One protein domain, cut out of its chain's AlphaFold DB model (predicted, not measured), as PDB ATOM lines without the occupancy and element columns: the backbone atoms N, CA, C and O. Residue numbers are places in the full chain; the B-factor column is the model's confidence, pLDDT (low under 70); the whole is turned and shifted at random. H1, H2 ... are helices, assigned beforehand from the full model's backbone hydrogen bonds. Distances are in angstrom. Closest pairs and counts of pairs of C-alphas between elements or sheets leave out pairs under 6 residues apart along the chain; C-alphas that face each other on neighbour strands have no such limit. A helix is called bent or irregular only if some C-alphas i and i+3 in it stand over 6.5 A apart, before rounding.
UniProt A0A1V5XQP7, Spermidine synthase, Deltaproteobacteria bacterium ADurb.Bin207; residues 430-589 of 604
ATOM      1  N   ASP A 430     164.178 150.300 114.729       96.06
ATOM      2  CA  ASP A 430     165.336 151.189 114.790       96.06
ATOM      3  C   ASP A 430     165.396 151.865 116.165       96.06
ATOM      4  O   ASP A 430     166.435 151.826 116.828       96.06
ATOM      5  N   TRP A 431     164.251 152.371 116.645       96.25
ATOM      6  CA  TRP A 431     164.095 152.871 118.012       96.25
ATOM      7  C   TRP A 431     164.528 151.828 119.043       96.25
ATOM      8  O   TRP A 431     165.433 152.084 119.829       96.25
ATOM      9  N   ASN A 432     163.942 150.631 119.013       96.19
ATOM     10  CA  ASN A 432     164.199 149.585 119.997       96.19
ATOM     11  C   ASN A 432     165.681 149.166 120.018       96.19
ATOM     12  O   ASN A 432     166.262 148.957 121.087       96.19
ATOM     13  N   ALA A 433     166.318 149.077 118.846       96.88
ATOM     14  CA  ALA A 433     167.735 148.746 118.736       96.88
ATOM     15  C   ALA A 433     168.635 149.816 119.373       96.88
ATOM     16  O   ALA A 433     169.548 149.472 120.131       96.88
ATOM     17  N   VAL A 434     168.383 151.096 119.085       97.31
ATOM     18  CA  VAL A 434     169.151 152.224 119.635       97.31
ATOM     19  C   VAL A 434     168.864 152.396 121.126       97.31
ATOM     20  O   VAL A 434     169.798 152.480 121.928       97.31
ATOM     21  N   HIS A 435     167.590 152.361 121.514       96.12
ATOM     22  CA  HIS A 435     167.142 152.522 122.891       96.12
ATOM     23  C   HIS A 435     167.755 151.468 123.807       96.12
ATOM     24  O   HIS A 435     168.469 151.801 124.752       96.12
ATOM     25  N   THR A 436     167.585 150.189 123.467       95.12
ATOM     26  CA  THR A 436     168.058 149.081 124.302       95.12
ATOM     27  C   THR A 436     169.581 149.055 124.422       95.12
ATOM     28  O   THR A 436     170.111 148.801 125.506       95.12
ATOM     29  N   ARG A 437     170.305 149.292 123.320       96.81
ATOM     30  CA  ARG A 437     171.767 149.104 123.278       96.81
ATOM     31  C   ARG A 437     172.558 150.335 123.700       96.81
ATOM     32  O   ARG A 437     173.689 150.173 124.152       96.81
ATOM     33  N   ARG A 438     172.012 151.540 123.518       97.31
ATOM     34  CA  ARG A 438     172.762 152.794 123.683       97.31
ATOM     35  C   ARG A 438     172.112 153.743 124.684       97.31
ATOM     36  O   ARG A 438     172.769 154.118 125.653       97.31
ATOM     37  N   LEU A 439     170.827 154.061 124.513       97.62
ATOM     38  CA  LEU A 439     170.149 155.086 125.321       97.62
ATOM     39  C   LEU A 439     169.835 154.620 126.748       97.62
ATOM     40  O   LEU A 439     170.203 155.289 127.711       97.62
ATOM     41  N   ARG A 440     169.243 153.435 126.920       96.38
ATOM     42  CA  ARG A 440     168.896 152.888 128.240       96.38
ATOM     43  C   ARG A 440     170.118 152.761 129.171       96.38
ATOM     44  O   ARG A 440     170.001 153.109 130.347       96.38
ATOM     45  N   PRO A 441     171.308 152.315 128.715       98.06
ATOM     46  CA  PRO A 441     172.528 152.385 129.524       98.06
ATOM     47  C   PRO A 441     172.918 153.805 129.959       98.06
ATOM     48  O   PRO A 441     173.325 153.980 131.106       98.06
ATOM     49  N   LEU A 442     172.798 154.803 129.073       98.38
ATOM     50  CA  LEU A 442     173.061 156.216 129.383       98.38
ATOM     51  C   LEU A 442     172.083 156.731 130.447       98.38
ATOM     52  O   LEU A 442     172.523 157.244 131.474       98.38
ATOM     53  N   ALA A 443     170.780 156.494 130.263       97.62
ATOM     54  CA  ALA A 443     169.744 156.868 131.226       97.62
ATOM     55  C   ALA A 443     169.971 156.217 132.598       97.62
ATOM     56  O   ALA A 443     169.918 156.890 133.622       97.62
ATOM     57  N   ARG A 444     170.322 154.923 132.641       97.88
ATOM     58  CA  ARG A 444     170.641 154.223 133.899       97.88
ATOM     59  C   ARG A 444     171.871 154.790 134.599       97.88
ATOM     60  O   ARG A 444     171.865 154.907 135.823       97.88
ATOM     61  N   ARG A 445     172.933 155.136 133.862       98.44
ATOM     62  CA  ARG A 445     174.107 155.784 134.465       98.44
ATOM     63  C   ARG A 445     173.754 157.166 135.000       98.44
ATOM     64  O   ARG A 445     174.085 157.442 136.149       98.44
ATOM     65  N   ALA A 446     173.035 157.978 134.225       98.31
ATOM     66  CA  ALA A 446     172.531 159.275 134.668       98.31
ATOM     67  C   ALA A 446     171.703 159.139 135.956       98.31
ATOM     68  O   ALA A 446     172.006 159.801 136.944       98.31
ATOM     69  N   ALA A 447     170.743 158.213 135.990       98.06
ATOM     70  CA  ALA A 447     169.910 157.923 137.154       98.06
ATOM     71  C   ALA A 447     170.747 157.606 138.406       98.06
ATOM     72  O   ALA A 447     170.562 158.225 139.452       98.06
ATOM     73  N   VAL A 448     171.744 156.717 138.294       98.38
ATOM     74  CA  VAL A 448     172.650 156.380 139.409       98.38
ATOM     75  C   VAL A 448     173.447 157.594 139.895       98.38
ATOM     76  O   VAL A 448     173.584 157.781 141.106       98.38
ATOM     77  N   ARG A 449     173.978 158.418 138.980       98.25
ATOM     78  CA  ARG A 449     174.719 159.647 139.323       98.25
ATOM     79  C   ARG A 449     173.819 160.646 140.046       98.25
ATOM     80  O   ARG A 449     174.175 161.134 141.117       98.25
ATOM     81  N   LEU A 450     172.629 160.893 139.501       98.00
ATOM     82  CA  LEU A 450     171.662 161.842 140.048       98.00
ATOM     83  C   LEU A 450     171.148 161.407 141.421       98.00
ATOM     84  O   LEU A 450     171.146 162.224 142.334       98.00
ATOM     85  N   THR A 451     170.831 160.125 141.628       98.06
ATOM     86  CA  THR A 451     170.449 159.595 142.952       98.06
ATOM     87  C   THR A 451     171.531 159.837 144.011       98.06
ATOM     88  O   THR A 451     171.219 160.066 145.176       98.06
ATOM     89  N   ARG A 452     172.812 159.831 143.622       97.69
ATOM     90  CA  ARG A 452     173.952 160.127 144.508       97.69
ATOM     91  C   ARG A 452     174.238 161.622 144.675       97.69
ATOM     92  O   ARG A 452     175.224 161.963 145.320       97.69
ATOM     93  N   GLY A 453     173.432 162.506 144.092       96.38
ATOM     94  CA  GLY A 453     173.674 163.950 144.110       96.38
ATOM     95  C   GLY A 453     174.860 164.397 143.247       96.38
ATOM     96  O   GLY A 453     175.332 165.523 143.387       96.38
ATOM     97  N   GLU A 454     175.363 163.544 142.348       96.25
ATOM     98  CA  GLU A 454     176.469 163.853 141.432       96.25
ATOM     99  C   GLU A 454     175.932 164.601 140.193       96.25
ATOM    100  O   GLU A 454     175.971 164.093 139.072       96.25
ATOM    101  N   ILE A 455     175.388 165.808 140.402       95.12
ATOM    102  CA  ILE A 455     174.614 166.559 139.393       95.12
ATOM    103  C   ILE A 455     175.377 166.759 138.080       95.12
ATOM    104  O   ILE A 455     174.838 166.483 137.011       95.12
ATOM    105  N   GLN A 456     176.641 167.184 138.149       94.25
ATOM    106  CA  GLN A 456     177.447 167.468 136.956       94.25
ATOM    107  C   GLN A 456     177.756 166.206 136.132       94.25
ATOM    108  O   GLN A 456     177.707 166.234 134.901       94.25
ATOM    109  N   GLU A 457     177.997 165.070 136.792       96.56
ATOM    110  CA  GLU A 457     178.183 163.786 136.103       96.56
ATOM    111  C   GLU A 457     176.863 163.272 135.517       96.56
ATOM    112  O   GLU A 457     176.844 162.751 134.401       96.56
ATOM    113  N   GLY A 458     175.741 163.472 136.217       97.56
ATOM    114  CA  GLY A 458     174.407 163.212 135.679       97.56
ATOM    115  C   GLY A 458     174.140 164.019 134.406       97.56
ATOM    116  O   GLY A 458     173.792 163.446 133.378       97.56
ATOM    117  N   LEU A 459     174.399 165.330 134.436       97.56
ATOM    118  CA  LEU A 459     174.283 166.226 133.279       97.56
ATOM    119  C   LEU A 459     175.126 165.765 132.087       97.56
ATOM    120  O   LEU A 459     174.655 165.800 130.950       97.56
ATOM    121  N   LYS A 460     176.353 165.296 132.324       98.12
ATOM    122  CA  LYS A 460     177.218 164.748 131.272       98.12
ATOM    123  C   LYS A 460     176.601 163.522 130.592       98.12
ATOM    124  O   LYS A 460     176.648 163.418 129.364       98.12
ATOM    125  N   GLU A 461     176.004 162.617 131.363       98.50
ATOM    126  CA  GLU A 461     175.311 161.442 130.823       98.50
ATOM    127  C   GLU A 461     174.036 161.845 130.060       98.50
ATOM    128  O   GLU A 461     173.790 161.308 128.983       98.50
ATOM    129  N   LEU A 462     173.275 162.844 130.532       98.25
ATOM    130  CA  LEU A 462     172.106 163.376 129.809       98.25
ATOM    131  C   LEU A 462     172.489 164.057 128.485       98.25
ATOM    132  O   LEU A 462     171.820 163.867 127.472       98.25
ATOM    133  N   ARG A 463     173.590 164.819 128.449       98.44
ATOM    134  CA  ARG A 463     174.124 165.381 127.192       98.44
ATOM    135  C   ARG A 463     174.526 164.277 126.223       98.44
ATOM    136  O   ARG A 463     174.182 164.350 125.048       98.44
ATOM    137  N   SER A 464     175.192 163.244 126.732       98.56
ATOM    138  CA  SER A 464     175.590 162.079 125.936       98.56
ATOM    139  C   SER A 464     174.369 161.313 125.410       98.56
ATOM    140  O   SER A 464     174.374 160.888 124.261       98.56
ATOM    141  N   TYR A 465     173.298 161.192 126.205       98.50
ATOM    142  CA  TYR A 465     172.012 160.632 125.776       98.50
ATOM    143  C   TYR A 465     171.444 161.391 124.577       98.50
ATOM    144  O   TYR A 465     171.146 160.790 123.548       98.50
ATOM    145  N   LEU A 466     171.316 162.715 124.683       98.25
ATOM    146  CA  LEU A 466     170.709 163.532 123.628       98.25
ATOM    147  C   LEU A 466     171.583 163.607 122.372       98.25
ATOM    148  O   LEU A 466     171.060 163.581 121.261       98.25
ATOM    149  N   GLN A 467     172.906 163.623 122.537       98.25
ATOM    150  CA  GLN A 467     173.837 163.521 121.416       98.25
ATOM    151  C   GLN A 467     173.722 162.167 120.705       98.25
ATOM    152  O   GLN A 467     173.781 162.107 119.478       98.25
ATOM    153  N   GLU A 468     173.531 161.078 121.451       98.38
ATOM    154  CA  GLU A 468     173.322 159.749 120.879       98.38
ATOM    155  C   GLU A 468     171.982 159.654 120.139       98.38
ATOM    156  O   GLU A 468     171.935 159.069 119.059       98.38
ATOM    157  N   VAL A 469     170.914 160.273 120.660       97.81
ATOM    158  CA  VAL A 469     169.635 160.415 119.939       97.81
ATOM    159  C   VAL A 469     169.855 161.124 118.607       97.81
ATOM    160  O   VAL A 469     169.474 160.596 117.566       97.81
ATOM    161  N   GLU A 470     170.495 162.292 118.617       97.31
ATOM    162  CA  GLU A 470     170.730 163.066 117.397       97.31
ATOM    163  C   GLU A 470     171.613 162.306 116.396       97.31
ATOM    164  O   GLU A 470     171.320 162.289 115.203       97.31
ATOM    165  N   THR A 471     172.644 161.611 116.878       97.62
ATOM    166  CA  THR A 471     173.577 160.849 116.034       97.62
ATOM    167  C   THR A 471     172.933 159.604 115.426       97.62
ATOM    168  O   THR A 471     173.150 159.307 114.253       97.62
ATOM    169  N   SER A 472     172.158 158.853 116.214       97.62
ATOM    170  CA  SER A 472     171.601 157.563 115.791       97.62
ATOM    171  C   SER A 472     170.224 157.671 115.139       97.62
ATOM    172  O   SER A 472     169.897 156.845 114.289       97.62
ATOM    173  N   LEU A 473     169.408 158.653 115.531       96.75
ATOM    174  CA  LEU A 473     168.020 158.815 115.078       96.75
ATOM    175  C   LEU A 473     167.793 160.124 114.302       96.75
ATOM    176  O   LEU A 473     166.764 160.268 113.642       96.75
ATOM    177  N   GLY A 474     168.747 161.059 114.333       96.06
ATOM    178  CA  GLY A 474     168.657 162.367 113.686       96.06
ATOM    179  C   GLY A 474     168.041 163.445 114.583       96.06
ATOM    180  O   GLY A 474     167.265 163.163 115.496       96.06
ATOM    181  N   ALA A 475     168.333 164.714 114.283       93.56
ATOM    182  CA  ALA A 475     167.834 165.866 115.045       93.56
ATOM    183  C   ALA A 475     166.294 165.952 115.105       93.56
ATOM    184  O   ALA A 475     165.735 166.487 116.060       93.56
ATOM    185  N   ALA A 476     165.592 165.380 114.119       92.81
ATOM    186  CA  ALA A 476     164.133 165.304 114.106       92.81
ATOM    187  C   ALA A 476     163.546 164.414 115.218       92.81
ATOM    188  O   ALA A 476     162.358 164.538 115.491       92.81
ATOM    189  N   ALA A 477     164.347 163.566 115.876       94.50
ATOM    190  CA  ALA A 477     163.909 162.756 117.013       94.50
ATOM    191  C   ALA A 477     163.910 163.527 118.347       94.50
ATOM    192  O   ALA A 477     163.156 163.182 119.248       94.50
ATOM    193  N   LEU A 478     164.726 164.581 118.481       92.81
ATOM    194  CA  LEU A 478     164.822 165.394 119.703       92.81
ATOM    195  C   LEU A 478     163.484 165.958 120.225       92.81
ATOM    196  O   LEU A 478     163.326 165.984 121.442       92.81
ATOM    197  N   PRO A 479     162.542 166.411 119.373       89.38
ATOM    198  CA  PRO A 479     161.243 166.905 119.829       89.38
ATOM    199  C   PRO A 479     160.211 165.807 120.148       89.38
ATOM    200  O   PRO A 479     159.077 166.143 120.478       89.38
ATOM    201  N   LEU A 480     160.540 164.512 120.026       90.19
ATOM    202  CA  LEU A 480     159.617 163.436 120.413       90.19
ATOM    203  C   LEU A 480     159.324 163.506 121.922       90.19
ATOM    204  O   LEU A 480     160.280 163.654 122.684       90.19
ATOM    205  N   PRO A 481     158.065 163.338 122.373       87.06
ATOM    206  CA  PRO A 481     157.679 163.523 123.777       87.06
ATOM    207  C   PRO A 481     158.571 162.787 124.785       87.06
ATOM    208  O   PRO A 481     159.088 163.404 125.710       87.06
ATOM    209  N   LEU A 482     158.857 161.503 124.543       87.94
ATOM    210  CA  LEU A 482     159.726 160.701 125.411       87.94
ATOM    211  C   LEU A 482     161.148 161.282 125.566       87.94
ATOM    212  O   LEU A 482     161.786 161.132 126.607       87.94
ATOM    213  N   ILE A 483     161.670 161.917 124.516       93.00
ATOM    214  CA  ILE A 483     163.009 162.518 124.499       93.00
ATOM    215  C   ILE A 483     162.963 163.952 125.045       93.00
ATOM    216  O   ILE A 483     163.912 164.390 125.702       93.00
ATOM    217  N   GLU A 484     161.867 164.671 124.811       89.38
ATOM    218  CA  GLU A 484     161.656 166.029 125.307       89.38
ATOM    219  C   GLU A 484     161.692 166.079 126.838       89.38
ATOM    220  O   GLU A 484     162.346 166.961 127.392       89.38
ATOM    221  N   ASP A 485     161.132 165.083 127.528       87.19
ATOM    222  CA  ASP A 485     161.222 164.971 128.993       87.19
ATOM    223  C   ASP A 485     162.680 165.006 129.485       87.19
ATOM    224  O   ASP A 485     163.034 165.713 130.434       87.19
ATOM    225  N   ILE A 486     163.577 164.305 128.786       94.25
ATOM    226  CA  ILE A 486     165.010 164.277 129.100       94.25
ATOM    227  C   ILE A 486     165.664 165.631 128.794       94.25
ATOM    228  O   ILE A 486     166.527 166.090 129.552       94.25
ATOM    229  N   ARG A 487     165.253 166.299 127.708       94.25
ATOM    230  CA  ARG A 487     165.722 167.652 127.362       94.25
ATOM    231  C   ARG A 487     165.321 168.665 128.427       94.25
ATOM    232  O   ARG A 487     166.179 169.448 128.840       94.25
ATOM    233  N   VAL A 488     164.074 168.620 128.894       91.62
ATOM    234  CA  VAL A 488     163.546 169.480 129.960       91.62
ATOM    235  C   VAL A 488     164.332 169.263 131.249       91.62
ATOM    236  O   VAL A 488     164.832 170.234 131.816       91.62
ATOM    237  N   LEU A 489     164.523 168.011 131.678       93.88
ATOM    238  CA  LEU A 489     165.303 167.696 132.880       93.88
ATOM    239  C   LEU A 489     166.748 168.198 132.778       93.88
ATOM    240  O   LEU A 489     167.235 168.850 133.703       93.88
ATOM    241  N   ARG A 490     167.428 167.955 131.649       96.25
ATOM    242  CA  ARG A 490     168.786 168.474 131.417       96.25
ATOM    243  C   ARG A 490     168.806 169.999 131.515       96.25
ATOM    244  O   ARG A 490     169.620 170.535 132.257       96.25
ATOM    245  N   SER A 491     167.929 170.692 130.792       94.25
ATOM    246  CA  SER A 491     167.914 172.159 130.761       94.25
ATOM    247  C   SER A 491     167.591 172.771 132.127       94.25
ATOM    248  O   SER A 491     168.218 173.756 132.509       94.25
ATOM    249  N   ARG A 492     166.687 172.161 132.905       93.88
ATOM    250  CA  ARG A 492     166.417 172.574 134.289       93.88
ATOM    251  C   ARG A 492     167.632 172.390 135.193       93.88
ATOM    252  O   ARG A 492     167.935 173.289 135.966       93.88
ATOM    253  N   LEU A 493     168.341 171.266 135.080       93.56
ATOM    254  CA  LEU A 493     169.564 171.013 135.846       93.56
ATOM    255  C   LEU A 493     170.709 171.961 135.449       93.56
ATOM    256  O   LEU A 493     171.450 172.410 136.315       93.56
ATOM    257  N   GLU A 494     170.847 172.302 134.164       93.44
ATOM    258  CA  GLU A 494     171.843 173.272 133.682       93.44
ATOM    259  C   GLU A 494     171.568 174.688 134.200       93.44
ATOM    260  O   GLU A 494     172.501 175.395 134.576       93.44
ATOM    261  N   ALA A 495     170.294 175.084 134.280       91.06
ATOM    262  CA  ALA A 495     169.887 176.391 134.791       91.06
ATOM    263  C   ALA A 495     170.237 176.612 136.276       91.06
ATOM    264  O   ALA A 495     170.255 177.752 136.733       91.06
ATOM    265  N   LEU A 496     170.535 175.546 137.032       88.31
ATOM    266  CA  LEU A 496     170.966 175.643 138.431       88.31
ATOM    267  C   LEU A 496     172.384 176.212 138.583       88.31
ATOM    268  O   LEU A 496     172.715 176.714 139.656       88.31
ATOM    269  N   GLY A 497     173.212 176.125 137.536       87.25
ATOM    270  CA  GLY A 497     174.613 176.534 137.571       87.25
ATOM    271  C   GLY A 497     175.510 175.632 138.428       87.25
ATOM    272  O   GLY A 497     175.156 174.507 138.794       87.25
ATOM    273  N   ASP A 498     176.710 176.132 138.719       88.69
ATOM    274  CA  ASP A 498     177.694 175.425 139.536       88.69
ATOM    275  C   ASP A 498     177.405 175.579 141.037       88.69
ATOM    276  O   ASP A 498     176.919 176.624 141.481       88.69
ATOM    277  N   PRO A 499     177.717 174.558 141.856       90.00
ATOM    278  CA  PRO A 499     177.565 174.672 143.295       90.00
ATOM    279  C   PRO A 499     178.529 175.715 143.880       90.00
ATOM    280  O   PRO A 499     179.672 175.823 143.429       90.00
ATOM    281  N   PRO A 500     178.140 176.411 144.963       88.00
ATOM    282  CA  PRO A 500     178.983 177.423 145.604       88.00
ATOM    283  C   PRO A 500     180.225 176.832 146.294       88.00
ATOM    284  O   PRO A 500     181.136 177.563 146.676       88.00
ATOM    285  N   SER A 501     180.279 175.509 146.481       88.19
ATOM    286  CA  SER A 501     181.395 174.803 147.109       88.19
ATOM    287  C   SER A 501     181.670 173.458 146.439       88.19
ATOM    288  O   SER A 501     180.771 172.825 145.887       88.19
ATOM    289  N   THR A 502     182.912 172.978 146.552       89.25
ATOM    290  CA  THR A 502     183.313 171.629 146.123       89.25
ATOM    291  C   THR A 502     183.929 170.872 147.312       89.25
ATOM    292  O   THR A 502     184.992 171.277 147.782       89.25
ATOM    293  N   PRO A 503     183.298 169.792 147.823       89.31
ATOM    294  CA  PRO A 503     182.023 169.225 147.377       89.31
ATOM    295  C   PRO A 503     180.819 170.143 147.692       89.31
ATOM    296  O   PRO A 503     180.912 170.994 148.585       89.31
ATOM    297  N   PRO A 504     179.689 169.977 146.982       91.44
ATOM    298  CA  PRO A 504     178.474 170.741 147.246       91.44
ATOM    299  C   PRO A 504     177.912 170.455 148.641       91.44
ATOM    300  O   PRO A 504     178.059 169.357 149.191       91.44
ATOM    301  N   THR A 505     177.228 171.445 149.216       92.88
ATOM    302  CA  THR A 505     176.515 171.266 150.484       92.88
ATOM    303  C   THR A 505     175.302 170.352 150.307       92.88
ATOM    304  O   THR A 505     174.760 170.181 149.208       92.88
ATOM    305  N   ALA A 506     174.842 169.759 151.414       94.56
ATOM    306  CA  ALA A 506     173.642 168.934 151.375       94.56
ATOM    307  C   ALA A 506     172.386 169.750 151.025       94.56
ATOM    308  O   ALA A 506     171.572 169.279 150.236       94.56
ATOM    309  N   SER A 507     172.269 170.977 151.548       92.50
ATOM    310  CA  SER A 507     171.164 171.891 151.244       92.50
ATOM    311  C   SER A 507     171.109 172.255 149.759       92.50
ATOM    312  O   SER A 507     170.041 172.164 149.154       92.50
ATOM    313  N   TRP A 508     172.252 172.587 149.147       92.81
ATOM    314  CA  TRP A 508     172.325 172.886 147.715       92.81
ATOM    315  C   TRP A 508     171.929 171.671 146.871       92.81
ATOM    316  O   TRP A 508     171.072 171.780 146.000       92.81
ATOM    317  N   THR A 509     172.489 170.497 147.181       95.69
ATOM    318  CA  THR A 509     172.230 169.262 146.417       95.69
ATOM    319  C   THR A 509     170.753 168.872 146.467       95.69
ATOM    320  O   THR A 509     170.172 168.513 145.445       95.69
ATOM    321  N   ALA A 510     170.123 168.992 147.639       95.06
ATOM    322  CA  ALA A 510     168.703 168.708 147.801       95.06
ATOM    323  C   ALA A 510     167.833 169.632 146.938       95.06
ATOM    324  O   ALA A 510     166.992 169.157 146.179       95.06
ATOM    325  N   ARG A 511     168.094 170.947 147.001       93.25
ATOM    326  CA  ARG A 511     167.372 171.962 146.217       93.25
ATOM    327  C   ARG A 511     167.566 171.774 144.718       93.25
ATOM    328  O   ARG A 511     166.613 171.957 143.971       93.25
ATOM    329  N   ALA A 512     168.772 171.415 144.285       93.75
ATOM    330  CA  ALA A 512     169.072 171.130 142.889       93.75
ATOM    331  C   ALA A 512     168.213 169.973 142.356       93.75
ATOM    332  O   ALA A 512     167.536 170.115 141.337       93.75
ATOM    333  N   CYS A 513     168.196 168.852 143.081       95.75
ATOM    334  CA  CYS A 513     167.411 167.678 142.713       95.75
ATOM    335  C   CYS A 513     165.897 167.951 142.726       95.75
ATOM    336  O   CYS A 513     165.201 167.558 141.795       95.75
ATOM    337  N   ASP A 514     165.402 168.662 143.738       94.38
ATOM    338  CA  ASP A 514     163.987 169.012 143.895       94.38
ATOM    339  C   ASP A 514     163.506 169.987 142.811       94.38
ATOM    340  O   ASP A 514     162.562 169.694 142.082       94.38
ATOM    341  N   ARG A 515     164.223 171.100 142.596       91.94
ATOM    342  CA  ARG A 515     163.882 172.093 141.559       91.94
ATOM    343  C   ARG A 515     163.832 171.494 140.156       91.94
ATOM    344  O   ARG A 515     163.026 171.935 139.341       91.94
ATOM    345  N   ALA A 516     164.678 170.508 139.862       92.56
ATOM    346  CA  ALA A 516     164.694 169.869 138.551       92.56
ATOM    347  C   ALA A 516     163.358 169.182 138.218       92.56
ATOM    348  O   ALA A 516     162.931 169.214 137.063       92.56
ATOM    349  N   VAL A 517     162.681 168.617 139.221       91.81
ATOM    350  CA  VAL A 517     161.420 167.878 139.049       91.81
ATOM    351  C   VAL A 517     160.184 168.623 139.557       91.81
ATOM    352  O   VAL A 517     159.070 168.219 139.239       91.81
ATOM    353  N   HIS A 518     160.356 169.722 140.296       87.81
ATOM    354  CA  HIS A 518     159.253 170.515 140.846       87.81
ATOM    355  C   HIS A 518     158.298 171.005 139.750       87.81
ATOM    356  O   HIS A 518     158.731 171.441 138.677       87.81
ATOM    357  N   SER A 519     156.996 170.922 140.019       82.56
ATOM    358  CA  SER A 519     155.920 171.297 139.086       82.56
ATOM    359  C   SER A 519     155.936 170.554 137.740       82.56
ATOM    360  O   SER A 519     155.323 171.027 136.782       82.56
ATOM    361  N   LEU A 520     156.644 169.424 137.616       81.94
ATOM    362  CA  LEU A 520     156.411 168.505 136.501       81.94
ATOM    363  C   LEU A 520     155.141 167.686 136.778       81.94
ATOM    364  O   LEU A 520     154.896 167.359 137.940       81.94
ATOM    365  N   PRO A 521     154.356 167.334 135.742       71.56
ATOM    366  CA  PRO A 521     153.222 166.431 135.902       71.56
ATOM    367  C   PRO A 521     153.661 165.120 136.559       71.56
ATOM    368  O   PRO A 521     154.734 164.594 136.234       71.56
ATOM    369  N   GLU A 522     152.834 164.606 137.468       64.00
ATOM    370  CA  GLU A 522     153.019 163.264 138.017       64.00
ATOM    371  C   GLU A 522     152.840 162.230 136.900       64.00
ATOM    372  O   GLU A 522     151.974 162.373 136.036       64.00
ATOM    373  N   GLU A 523     153.700 161.215 136.881       62.94
ATOM    374  CA  GLU A 523     153.550 160.089 135.960       62.94
ATOM    375  C   GLU A 523     152.574 159.069 136.533       62.94
ATOM    376  O   GLU A 523     152.557 158.820 137.738       62.94
ATOM    377  N   GLU A 524     151.804 158.433 135.653       58.25
ATOM    378  CA  GLU A 524     151.011 157.263 136.016       58.25
ATOM    379  C   GLU A 524     151.952 156.133 136.477       58.25
ATOM    380  O   GLU A 524     152.939 155.830 135.796       58.25
ATOM    381  N   GLU A 525     151.636 155.503 137.618       45.78
ATOM    382  CA  GLU A 525     152.487 154.516 138.318       45.78
ATOM    383  C   GLU A 525     152.950 153.333 137.440       45.78
ATOM    384  O   GLU A 525     153.939 152.672 137.761       45.78
ATOM    385  N   GLU A 526     152.270 153.067 136.322       51.00
ATOM    386  CA  GLU A 526     152.546 151.943 135.421       51.00
ATOM    387  C   GLU A 526     153.517 152.278 134.266       51.00
ATOM    388  O   GLU A 526     153.964 151.375 133.553       51.00
ATOM    389  N   THR A 527     153.898 153.548 134.074       58.16
ATOM    390  CA  THR A 527     154.754 153.959 132.945       58.16
ATOM    391  C   THR A 527     156.253 153.842 133.258       58.16
ATOM    392  O   THR A 527     156.820 154.579 134.061       58.16
ATOM    393  N   VAL A 528     156.951 152.915 132.589       70.31
ATOM    394  CA  VAL A 528     158.402 152.695 132.775       70.31
ATOM    395  C   VAL A 528     159.197 153.345 131.639       70.31
ATOM    396  O   VAL A 528     159.692 152.671 130.735       70.31
ATOM    397  N   THR A 529     159.336 154.671 131.684       86.81
ATOM    398  CA  THR A 529     160.129 155.440 130.707       86.81
ATOM    399  C   THR A 529     161.522 155.807 131.242       86.81
ATOM    400  O   THR A 529     161.800 155.731 132.442       86.81
ATOM    401  N   ASP A 530     162.435 156.218 130.353       92.19
ATOM    402  CA  ASP A 530     163.739 156.758 130.777       92.19
ATOM    403  C   ASP A 530     163.565 158.072 131.565       92.19
ATOM    404  O   ASP A 530     164.278 158.300 132.543       92.19
ATOM    405  N   GLY A 531     162.602 158.917 131.171       90.44
ATOM    406  CA  GLY A 531     162.233 160.136 131.897       90.44
ATOM    407  C   GLY A 531     161.734 159.828 133.310       90.44
ATOM    408  O   GLY A 531     162.215 160.437 134.268       90.44
ATOM    409  N   ALA A 532     160.876 158.815 133.450       89.25
ATOM    410  CA  ALA A 532     160.344 158.362 134.731       89.25
ATOM    411  C   ALA A 532     161.428 157.922 135.700       89.25
ATOM    412  O   ALA A 532     161.496 158.353 136.856       89.25
ATOM    413  N   LEU A 533     162.353 157.106 135.193       93.19
ATOM    414  CA  LEU A 533     163.516 156.665 135.945       93.19
ATOM    415  C   LEU A 533     164.323 157.860 136.474       93.19
ATOM    416  O   LEU A 533     164.706 157.880 137.643       93.19
ATOM    417  N   LEU A 534     164.576 158.864 135.630       95.25
ATOM    418  CA  LEU A 534     165.350 160.049 136.004       95.25
ATOM    419  C   LEU A 534     164.610 160.929 137.019       95.25
ATOM    420  O   LEU A 534     165.232 161.386 137.982       95.25
ATOM    421  N   ARG A 535     163.297 161.129 136.847       93.12
ATOM    422  CA  ARG A 535     162.448 161.861 137.799       93.12
ATOM    423  C   ARG A 535     162.464 161.199 139.173       93.12
ATOM    424  O   ARG A 535     162.755 161.864 140.168       93.12
ATOM    425  N   SER A 536     162.246 159.886 139.228       92.00
ATOM    426  CA  SER A 536     162.303 159.109 140.471       92.00
ATOM    427  C   SER A 536     163.686 159.183 141.134       92.00
ATOM    428  O   SER A 536     163.799 159.426 142.339       92.00
ATOM    429  N   SER A 537     164.764 159.088 140.348       95.56
ATOM    430  CA  SER A 537     166.137 159.260 140.838       95.56
ATOM    431  C   SER A 537     166.393 160.633 141.462       95.56
ATOM    432  O   SER A 537     167.032 160.708 142.516       95.56
ATOM    433  N   LEU A 538     165.898 161.710 140.846       96.06
ATOM    434  CA  LEU A 538     166.009 163.076 141.363       96.06
ATOM    435  C   LEU A 538     165.164 163.274 142.629       96.06
ATOM    436  O   LEU A 538     165.662 163.836 143.603       96.06
ATOM    437  N   ARG A 539     163.943 162.731 142.683       93.69
ATOM    438  CA  ARG A 539     163.115 162.740 143.903       93.69
ATOM    439  C   ARG A 539     163.816 162.024 145.060       93.69
ATOM    440  O   ARG A 539     163.901 162.552 146.167       93.69
ATOM    441  N   SER A 540     164.406 160.858 144.790       94.38
ATOM    442  CA  SER A 540     165.190 160.097 145.773       94.38
ATOM    443  C   SER A 540     166.425 160.868 146.266       94.38
ATOM    444  O   SER A 540     166.711 160.887 147.470       94.38
ATOM    445  N   CYS A 541     167.124 161.561 145.360       97.25
ATOM    446  CA  CYS A 541     168.211 162.474 145.714       97.25
ATOM    447  C   CYS A 541     167.725 163.596 146.644       97.25
ATOM    448  O   CYS A 541     168.310 163.795 147.712       97.25
ATOM    449  N   ALA A 542     166.646 164.295 146.277       95.69
ATOM    450  CA  ALA A 542     166.089 165.393 147.061       95.69
ATOM    451  C   ALA A 542     165.762 164.947 148.493       95.69
ATOM    452  O   ALA A 542     166.256 165.547 149.447       95.69
ATOM    453  N   LEU A 543     165.030 163.840 148.652       94.31
ATOM    454  CA  LEU A 543     164.687 163.263 149.958       94.31
ATOM    455  C   LEU A 543     165.930 162.963 150.807       94.31
ATOM    456  O   LEU A 543     166.026 163.390 151.961       94.31
ATOM    457  N   THR A 544     166.914 162.278 150.222       96.25
ATOM    458  CA  THR A 544     168.151 161.883 150.913       96.25
ATOM    459  C   THR A 544     168.945 163.097 151.397       96.25
ATOM    460  O   THR A 544     169.440 163.136 152.530       96.25
ATOM    461  N   TYR A 545     169.093 164.106 150.539       97.06
ATOM    462  CA  TYR A 545     169.912 165.273 150.839       97.06
ATOM    463  C   TYR A 545     169.190 166.293 151.721       97.06
ATOM    464  O   TYR A 545     169.847 166.894 152.577       97.06
ATOM    465  N   TYR A 546     167.861 166.421 151.621       96.94
ATOM    466  CA  TYR A 546     167.078 167.196 152.582       96.94
ATOM    467  C   TYR A 546     167.120 166.571 153.974       96.94
ATOM    468  O   TYR A 546     167.320 167.304 154.941       96.94
ATOM    469  N   GLU A 547     167.032 165.240 154.103       96.06
ATOM    470  CA  GLU A 547     167.214 164.562 155.398       96.06
ATOM    471  C   GLU A 547     168.592 164.884 155.983       96.06
ATOM    472  O   GLU A 547     168.716 165.264 157.151       96.06
ATOM    473  N   ARG A 548     169.646 164.781 155.167       96.00
ATOM    474  CA  ARG A 548     171.012 165.080 155.603       96.00
ATOM    475  C   ARG A 548     171.166 166.537 156.043       96.00
ATOM    476  O   ARG A 548     171.790 166.776 157.077       96.00
ATOM    477  N   ALA A 549     170.632 167.486 155.280       95.75
ATOM    478  CA  ALA A 549     170.696 168.908 155.601       95.75
ATOM    479  C   ALA A 549     169.903 169.229 156.878       95.75
ATOM    480  O   ALA A 549     170.453 169.803 157.815       95.75
ATOM    481  N   ALA A 550     168.660 168.757 156.974       95.75
ATOM    482  CA  ALA A 550     167.794 168.965 158.131       95.75
ATOM    483  C   ALA A 550     168.370 168.353 159.419       95.75
ATOM    484  O   ALA A 550     168.374 168.978 160.474       95.75
ATOM    485  N   LEU A 551     168.884 167.124 159.378       94.44
ATOM    486  CA  LEU A 551     169.269 166.431 160.612       94.44
ATOM    487  C   LEU A 551     170.719 166.678 161.033       94.44
ATOM    488  O   LEU A 551     171.039 166.501 162.210       94.44
ATOM    489  N   ARG A 552     171.605 167.072 160.106       92.56
ATOM    490  CA  ARG A 552     173.053 167.176 160.377       92.56
ATOM    491  C   ARG A 552     173.634 168.580 160.239       92.56
ATOM    492  O   ARG A 552     174.750 168.785 160.705       92.56
ATOM    493  N   GLN A 553     172.931 169.528 159.620       89.50
ATOM    494  CA  GLN A 553     173.390 170.917 159.495       89.50
ATOM    495  C   GLN A 553     172.650 171.842 160.475       89.50
ATOM    496  O   GLN A 553     171.716 171.435 161.175       89.50
ATOM    497  N   THR A 554     173.100 173.090 160.568       88.19
ATOM    498  CA  THR A 554     172.551 174.132 161.449       88.19
ATOM    499  C   THR A 554     172.263 175.403 160.655       88.19
ATOM    500  O   THR A 554     172.832 175.594 159.583       88.19
ATOM    501  N   GLY A 555     171.427 176.287 161.200       88.25
ATOM    502  CA  GLY A 555     171.050 177.552 160.562       88.25
ATOM    503  C   GLY A 555     169.807 177.444 159.676       88.25
ATOM    504  O   GLY A 555     169.133 176.408 159.649       88.25
ATOM    505  N   ASP A 556     169.511 178.527 158.961       87.50
ATOM    506  CA  ASP A 556     168.266 178.701 158.198       87.50
ATOM    507  C   ASP A 556     168.088 177.647 157.100       87.50
ATOM    508  O   ASP A 556     166.981 177.164 156.863       87.50
ATOM    509  N   ASP A 557     169.189 177.206 156.492       87.81
ATOM    510  CA  ASP A 557     169.205 176.145 155.485       87.81
ATOM    511  C   ASP A 557     168.714 174.796 156.019       87.81
ATOM    512  O   ASP A 557     168.031 174.050 155.310       87.81
ATOM    513  N   ALA A 558     169.032 174.479 157.276       92.56
ATOM    514  CA  ALA A 558     168.602 173.239 157.906       92.56
ATOM    515  C   ALA A 558     167.098 173.282 158.228       92.56
ATOM    516  O   ALA A 558     166.390 172.303 157.994       92.56
ATOM    517  N   LEU A 559     166.596 174.435 158.690       93.38
ATOM    518  CA  LEU A 559     165.165 174.649 158.928       93.38
ATOM    519  C   LEU A 559     164.360 174.610 157.618       93.38
ATOM    520  O   LEU A 559     163.326 173.947 157.553       93.38
ATOM    521  N   PHE A 560     164.849 175.271 156.566       94.44
ATOM    522  CA  PHE A 560     164.257 175.209 155.229       94.44
ATOM    523  C   PHE A 560     164.170 173.760 154.737       94.44
ATOM    524  O   PHE A 560     163.106 173.302 154.323       94.44
ATOM    525  N   SER A 561     165.280 173.026 154.846       95.25
ATOM    526  CA  SER A 561     165.371 171.626 154.430       95.25
ATOM    527  C   SER A 561     164.387 170.732 155.181       95.25
ATOM    528  O   SER A 561     163.762 169.875 154.568       95.25
ATOM    529  N   ALA A 562     164.201 170.955 156.485       95.75
ATOM    530  CA  ALA A 562     163.236 170.205 157.283       95.75
ATOM    531  C   ALA A 562     161.795 170.446 156.809       95.75
ATOM    532  O   ALA A 562     161.046 169.494 156.612       95.75
ATOM    533  N   ARG A 563     161.417 171.707 156.563       95.56
ATOM    534  CA  ARG A 563     160.072 172.050 156.072       95.56
ATOM    535  C   ARG A 563     159.805 171.497 154.677       95.56
ATOM    536  O   ARG A 563     158.693 171.049 154.413       95.56
ATOM    537  N   ARG A 564     160.804 171.520 153.789       95.00
ATOM    538  CA  ARG A 564     160.658 170.959 152.444       95.00
ATOM    539  C   ARG A 564     160.603 169.434 152.461       95.00
ATOM    540  O   ARG A 564     159.759 168.868 151.785       95.00
ATOM    541  N   LEU A 565     161.415 168.778 153.295       94.88
ATOM    542  CA  LEU A 565     161.361 167.327 153.482       94.88
ATOM    543  C   LEU A 565     159.966 166.854 153.898       94.88
ATOM    544  O   LEU A 565     159.491 165.870 153.352       94.88
ATOM    545  N   LEU A 566     159.303 167.572 154.812       93.88
ATOM    546  CA  LEU A 566     157.926 167.264 155.212       93.88
ATOM    547  C   LEU A 566     156.942 167.294 154.037       93.88
ATOM    548  O   LEU A 566     156.028 166.486 154.006       93.88
ATOM    549  N   ALA A 567     157.127 168.199 153.073       91.75
ATOM    550  CA  ALA A 567     156.249 168.292 151.905       91.75
ATOM    551  C   ALA A 567     156.480 167.169 150.879       91.75
ATOM    552  O   ALA A 567     155.610 166.924 150.055       91.75
ATOM    553  N   LEU A 568     157.642 166.509 150.913       90.38
ATOM    554  CA  LEU A 568     158.023 165.459 149.962       90.38
ATOM    555  C   LEU A 568     157.787 164.033 150.493       90.38
ATOM    556  O   LEU A 568     158.096 163.070 149.795       90.38
ATOM    557  N   ILE A 569     157.328 163.875 151.738       88.44
ATOM    558  CA  ILE A 569     157.003 162.560 152.300       88.44
ATOM    559  C   ILE A 569     155.643 162.125 151.751       88.44
ATOM    560  O   ILE A 569     154.616 162.656 152.154       88.44
ATOM    561  N   ASP A 570     155.659 161.137 150.858       79.12
ATOM    562  CA  ASP A 570     154.448 160.652 150.176       79.12
ATOM    563  C   ASP A 570     153.547 159.801 151.077       79.12
ATOM    564  O   ASP A 570     152.326 159.846 150.975       79.12
ATOM    565  N   ASP A 571     154.161 159.025 151.974       84.56
ATOM    566  CA  ASP A 571     153.469 158.140 152.910       84.56
ATOM    567  C   ASP A 571     154.027 158.345 154.324       84.56
ATOM    568  O   ASP A 571     155.090 157.820 154.695       84.56
ATOM    569  N   GLU A 572     153.299 159.131 155.114       85.69
ATOM    570  CA  GLU A 572     153.610 159.410 156.517       85.69
ATOM    571  C   GLU A 572     153.525 158.157 157.404       85.69
ATOM    572  O   GLU A 572     154.258 158.058 158.395       85.69
ATOM    573  N   ASP A 573     152.698 157.177 157.029       87.44
ATOM    574  CA  ASP A 573     152.478 155.931 157.765       87.44
ATOM    575  C   ASP A 573     153.527 154.857 157.448       87.44
ATOM    576  O   ASP A 573     153.731 153.915 158.232       87.44
ATOM    577  N   SER A 574     154.273 155.020 156.355       89.88
ATOM    578  CA  SER A 574     155.419 154.173 156.041       89.88
ATOM    579  C   SER A 574     156.448 154.158 157.185       89.88
ATOM    580  O   SER A 574     156.581 155.082 157.995       89.88
ATOM    581  N   ALA A 575     157.237 153.081 157.280       88.81
ATOM    582  CA  ALA A 575     158.314 152.999 158.273       88.81
ATOM    583  C   ALA A 575     159.321 154.161 158.132       88.81
ATOM    584  O   ALA A 575     159.811 154.690 159.134       88.81
ATOM    585  N   THR A 576     159.593 154.579 156.893       86.50
ATOM    586  CA  THR A 576     160.478 155.706 156.580       86.50
ATOM    587  C   THR A 576     159.839 157.041 156.960       86.50
ATOM    588  O   THR A 576     160.497 157.831 157.640       86.50
ATOM    589  N   GLY A 577     158.570 157.262 156.604       89.50
ATOM    590  CA  GLY A 577     157.802 158.466 156.937       89.50
ATOM    591  C   GLY A 577     157.747 158.704 158.443       89.50
ATOM    592  O   GLY A 577     158.245 159.721 158.931       89.50
ATOM    593  N   ARG A 578     157.310 157.701 159.216       92.81
ATOM    594  CA  ARG A 578     157.264 157.776 160.690       92.81
ATOM    595  C   ARG A 578     158.622 158.083 161.320       92.81
ATOM    596  O   ARG A 578     158.701 158.858 162.276       92.81
ATOM    597  N   ARG A 579     159.707 157.490 160.802       94.44
ATOM    598  CA  ARG A 579     161.079 157.754 161.276       94.44
ATOM    599  C   ARG A 579     161.467 159.217 161.053       94.44
ATOM    600  O   ARG A 579     161.991 159.845 161.975       94.44
ATOM    601  N   LEU A 580     161.226 159.740 159.852       92.62
ATOM    602  CA  LEU A 580     161.575 161.109 159.470       92.62
ATOM    603  C   LEU A 580     160.763 162.141 160.255       92.62
ATOM    604  O   LEU A 580     161.354 163.035 160.861       92.62
ATOM    605  N   LEU A 581     159.441 161.967 160.338       92.94
ATOM    606  CA  LEU A 581     158.544 162.841 161.099       92.94
ATOM    607  C   LEU A 581     158.966 162.939 162.568       92.94
ATOM    608  O   LEU A 581     159.107 164.034 163.115       92.94
ATOM    609  N   LYS A 582     159.262 161.796 163.201       94.38
ATOM    610  CA  LYS A 582     159.751 161.757 164.586       94.38
ATOM    611  C   LYS A 582     161.077 162.503 164.749       94.38
ATOM    612  O   LYS A 582     161.246 163.228 165.729       94.38
ATOM    613  N   ALA A 583     162.017 162.326 163.819       94.50
ATOM    614  CA  ALA A 583     163.328 162.970 163.876       94.50
ATOM    615  C   ALA A 583     163.237 164.496 163.705       94.50
ATOM    616  O   ALA A 583     163.879 165.235 164.454       94.50
ATOM    617  N   ILE A 584     162.410 164.967 162.767       95.19
ATOM    618  CA  ILE A 584     162.170 166.398 162.539       95.19
ATOM    619  C   ILE A 584     161.503 167.018 163.769       95.19
ATOM    620  O   ILE A 584     162.018 168.003 164.298       95.19
ATOM    621  N   ARG A 585     160.436 166.397 164.292       94.88
ATOM    622  CA  ARG A 585     159.710 166.885 165.474       94.88
ATOM    623  C   ARG A 585     160.596 166.977 166.712       94.88
ATOM    624  O   ARG A 585     160.512 167.944 167.461       94.88
ATOM    625  N   ALA A 586     161.483 166.003 166.912       95.25
ATOM    626  CA  ALA A 586     162.418 166.009 168.034       95.25
ATOM    627  C   ALA A 586     163.447 167.151 167.960       95.25
ATOM    628  O   ALA A 586     163.892 167.636 168.996       95.25
ATOM    629  N   ARG A 587     163.842 167.572 166.751       95.50
ATOM    630  CA  ARG A 587     164.867 168.606 166.539       95.50
ATOM    631  C   ARG A 587     164.288 170.016 166.435       95.50
ATOM    632  O   ARG A 587     164.915 170.952 166.917       95.50
ATOM    633  N   TYR A 588     163.130 170.160 165.798       95.31
ATOM    634  CA  TYR A 588     162.559 171.454 165.417       95.31
ATOM    635  C   TYR A 588     161.197 171.758 166.051       95.31
ATOM    636  O   TYR A 588     160.714 172.880 165.922       95.31
ATOM    637  N   GLY A 589     160.579 170.794 166.738       93.81
ATOM    638  CA  GLY A 589     159.184 170.899 167.161       93.81
ATOM    639  C   GLY A 589     158.212 170.726 165.991       93.81
ATOM    640  O   GLY A 589     158.542 170.114 164.976       93.81
TER     641      GLY A 589
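AT A GLANCE: This is residues 430 to 589 of the 604 residues of the protein "Spermidine synthase" of Deltaproteobacteria bacterium ADurb.Bin207 (UniProt A0A1V5XQP7). A long helix, H5, runs along the longest axis of an elongated helical body, with H1b and H3 packed on it toward one end, H2 packed on H1b and H3 away from H5, and H6 and H7 packed on its other end. H4 packs along H5 between these groups, and H1b, H2, H3, H4 and H5 make an up-and-down bundle, each running against the one before it. The printed part has 160 residues with seven named helices, H1 to H7 in chain order, and no named strand: all helix. The whole is compact, with a radius of gyration of the C-alphas of 17.1 A and spans of 56 by 36 by 23 A.

IN THESE COORDINATES: H5, the longest helix, is residues 530 to 552, 32.7 A from C-alpha 530 at (163.739, 156.758, 130.777) to C-alpha 552 at (173.053, 167.176, 160.377). H4 is residues 506 to 517, H3 residues 481 to 494, and H2 residues 455 to 473, 26.4 A long. H1, residues 430 to 451, was assigned as one helix by its hydrogen bonds but is bent: C-alphas 437 and 440 are 6.9 A apart. Its arms are H1a, residues 430 to 437, beginning at (165.336, 151.189, 114.790), and H1b, residues 440 to 451. H6 is residues 556 to 567, and H7 is residues 575 to 588, 20.2 A long.

HOW THE PARTS SIT: H5 is the hub, touching five helices. H4 and H5 form a hairpin at a shallow tilt of 28 degrees, their closest C-alphas, Ala 510 and Ala 542, 4.3 A apart. H1b touches H5 at 14 degrees, a shallow tilt, the same way, closest at C-alphas 451 and 541, 4.6 A. H1b and H2 are a hairpin at a shallow tilt of 16 degrees, closest at C-alphas 446 and 458, 4.5 A. H3 touches H5 with residues 482 to 486 alone, closest at C-alphas 486 and 531, 5.7 A. H5 touches H6 with residues 543 to 552 alone, at a steep tilt of 48 degrees, closest at C-alphas 550 and 558, 4.4 A. H5 touches H7 with residues 547 to 551 alone, closest at C-alphas 551 and 584, 7.4 A. H2 and H5 are apart. Every O i to N i+4 pair is within hydrogen-bond range in H1a, H1b, H2, H5 and H7, against 9 of 10 in H3, 7 of 8 in H4 and 7 of 8 in H6.

THE WHOLE: The two C-alphas farthest apart are those of Asp 430 and Gly 589, 56.3 A. The printed part has no cut. The links H3 to H4 and H4 to H5 are long, 11 and 12 residues. The mean pLDDT of the printed part is 92.0, and residues 522 to 527 are under 70.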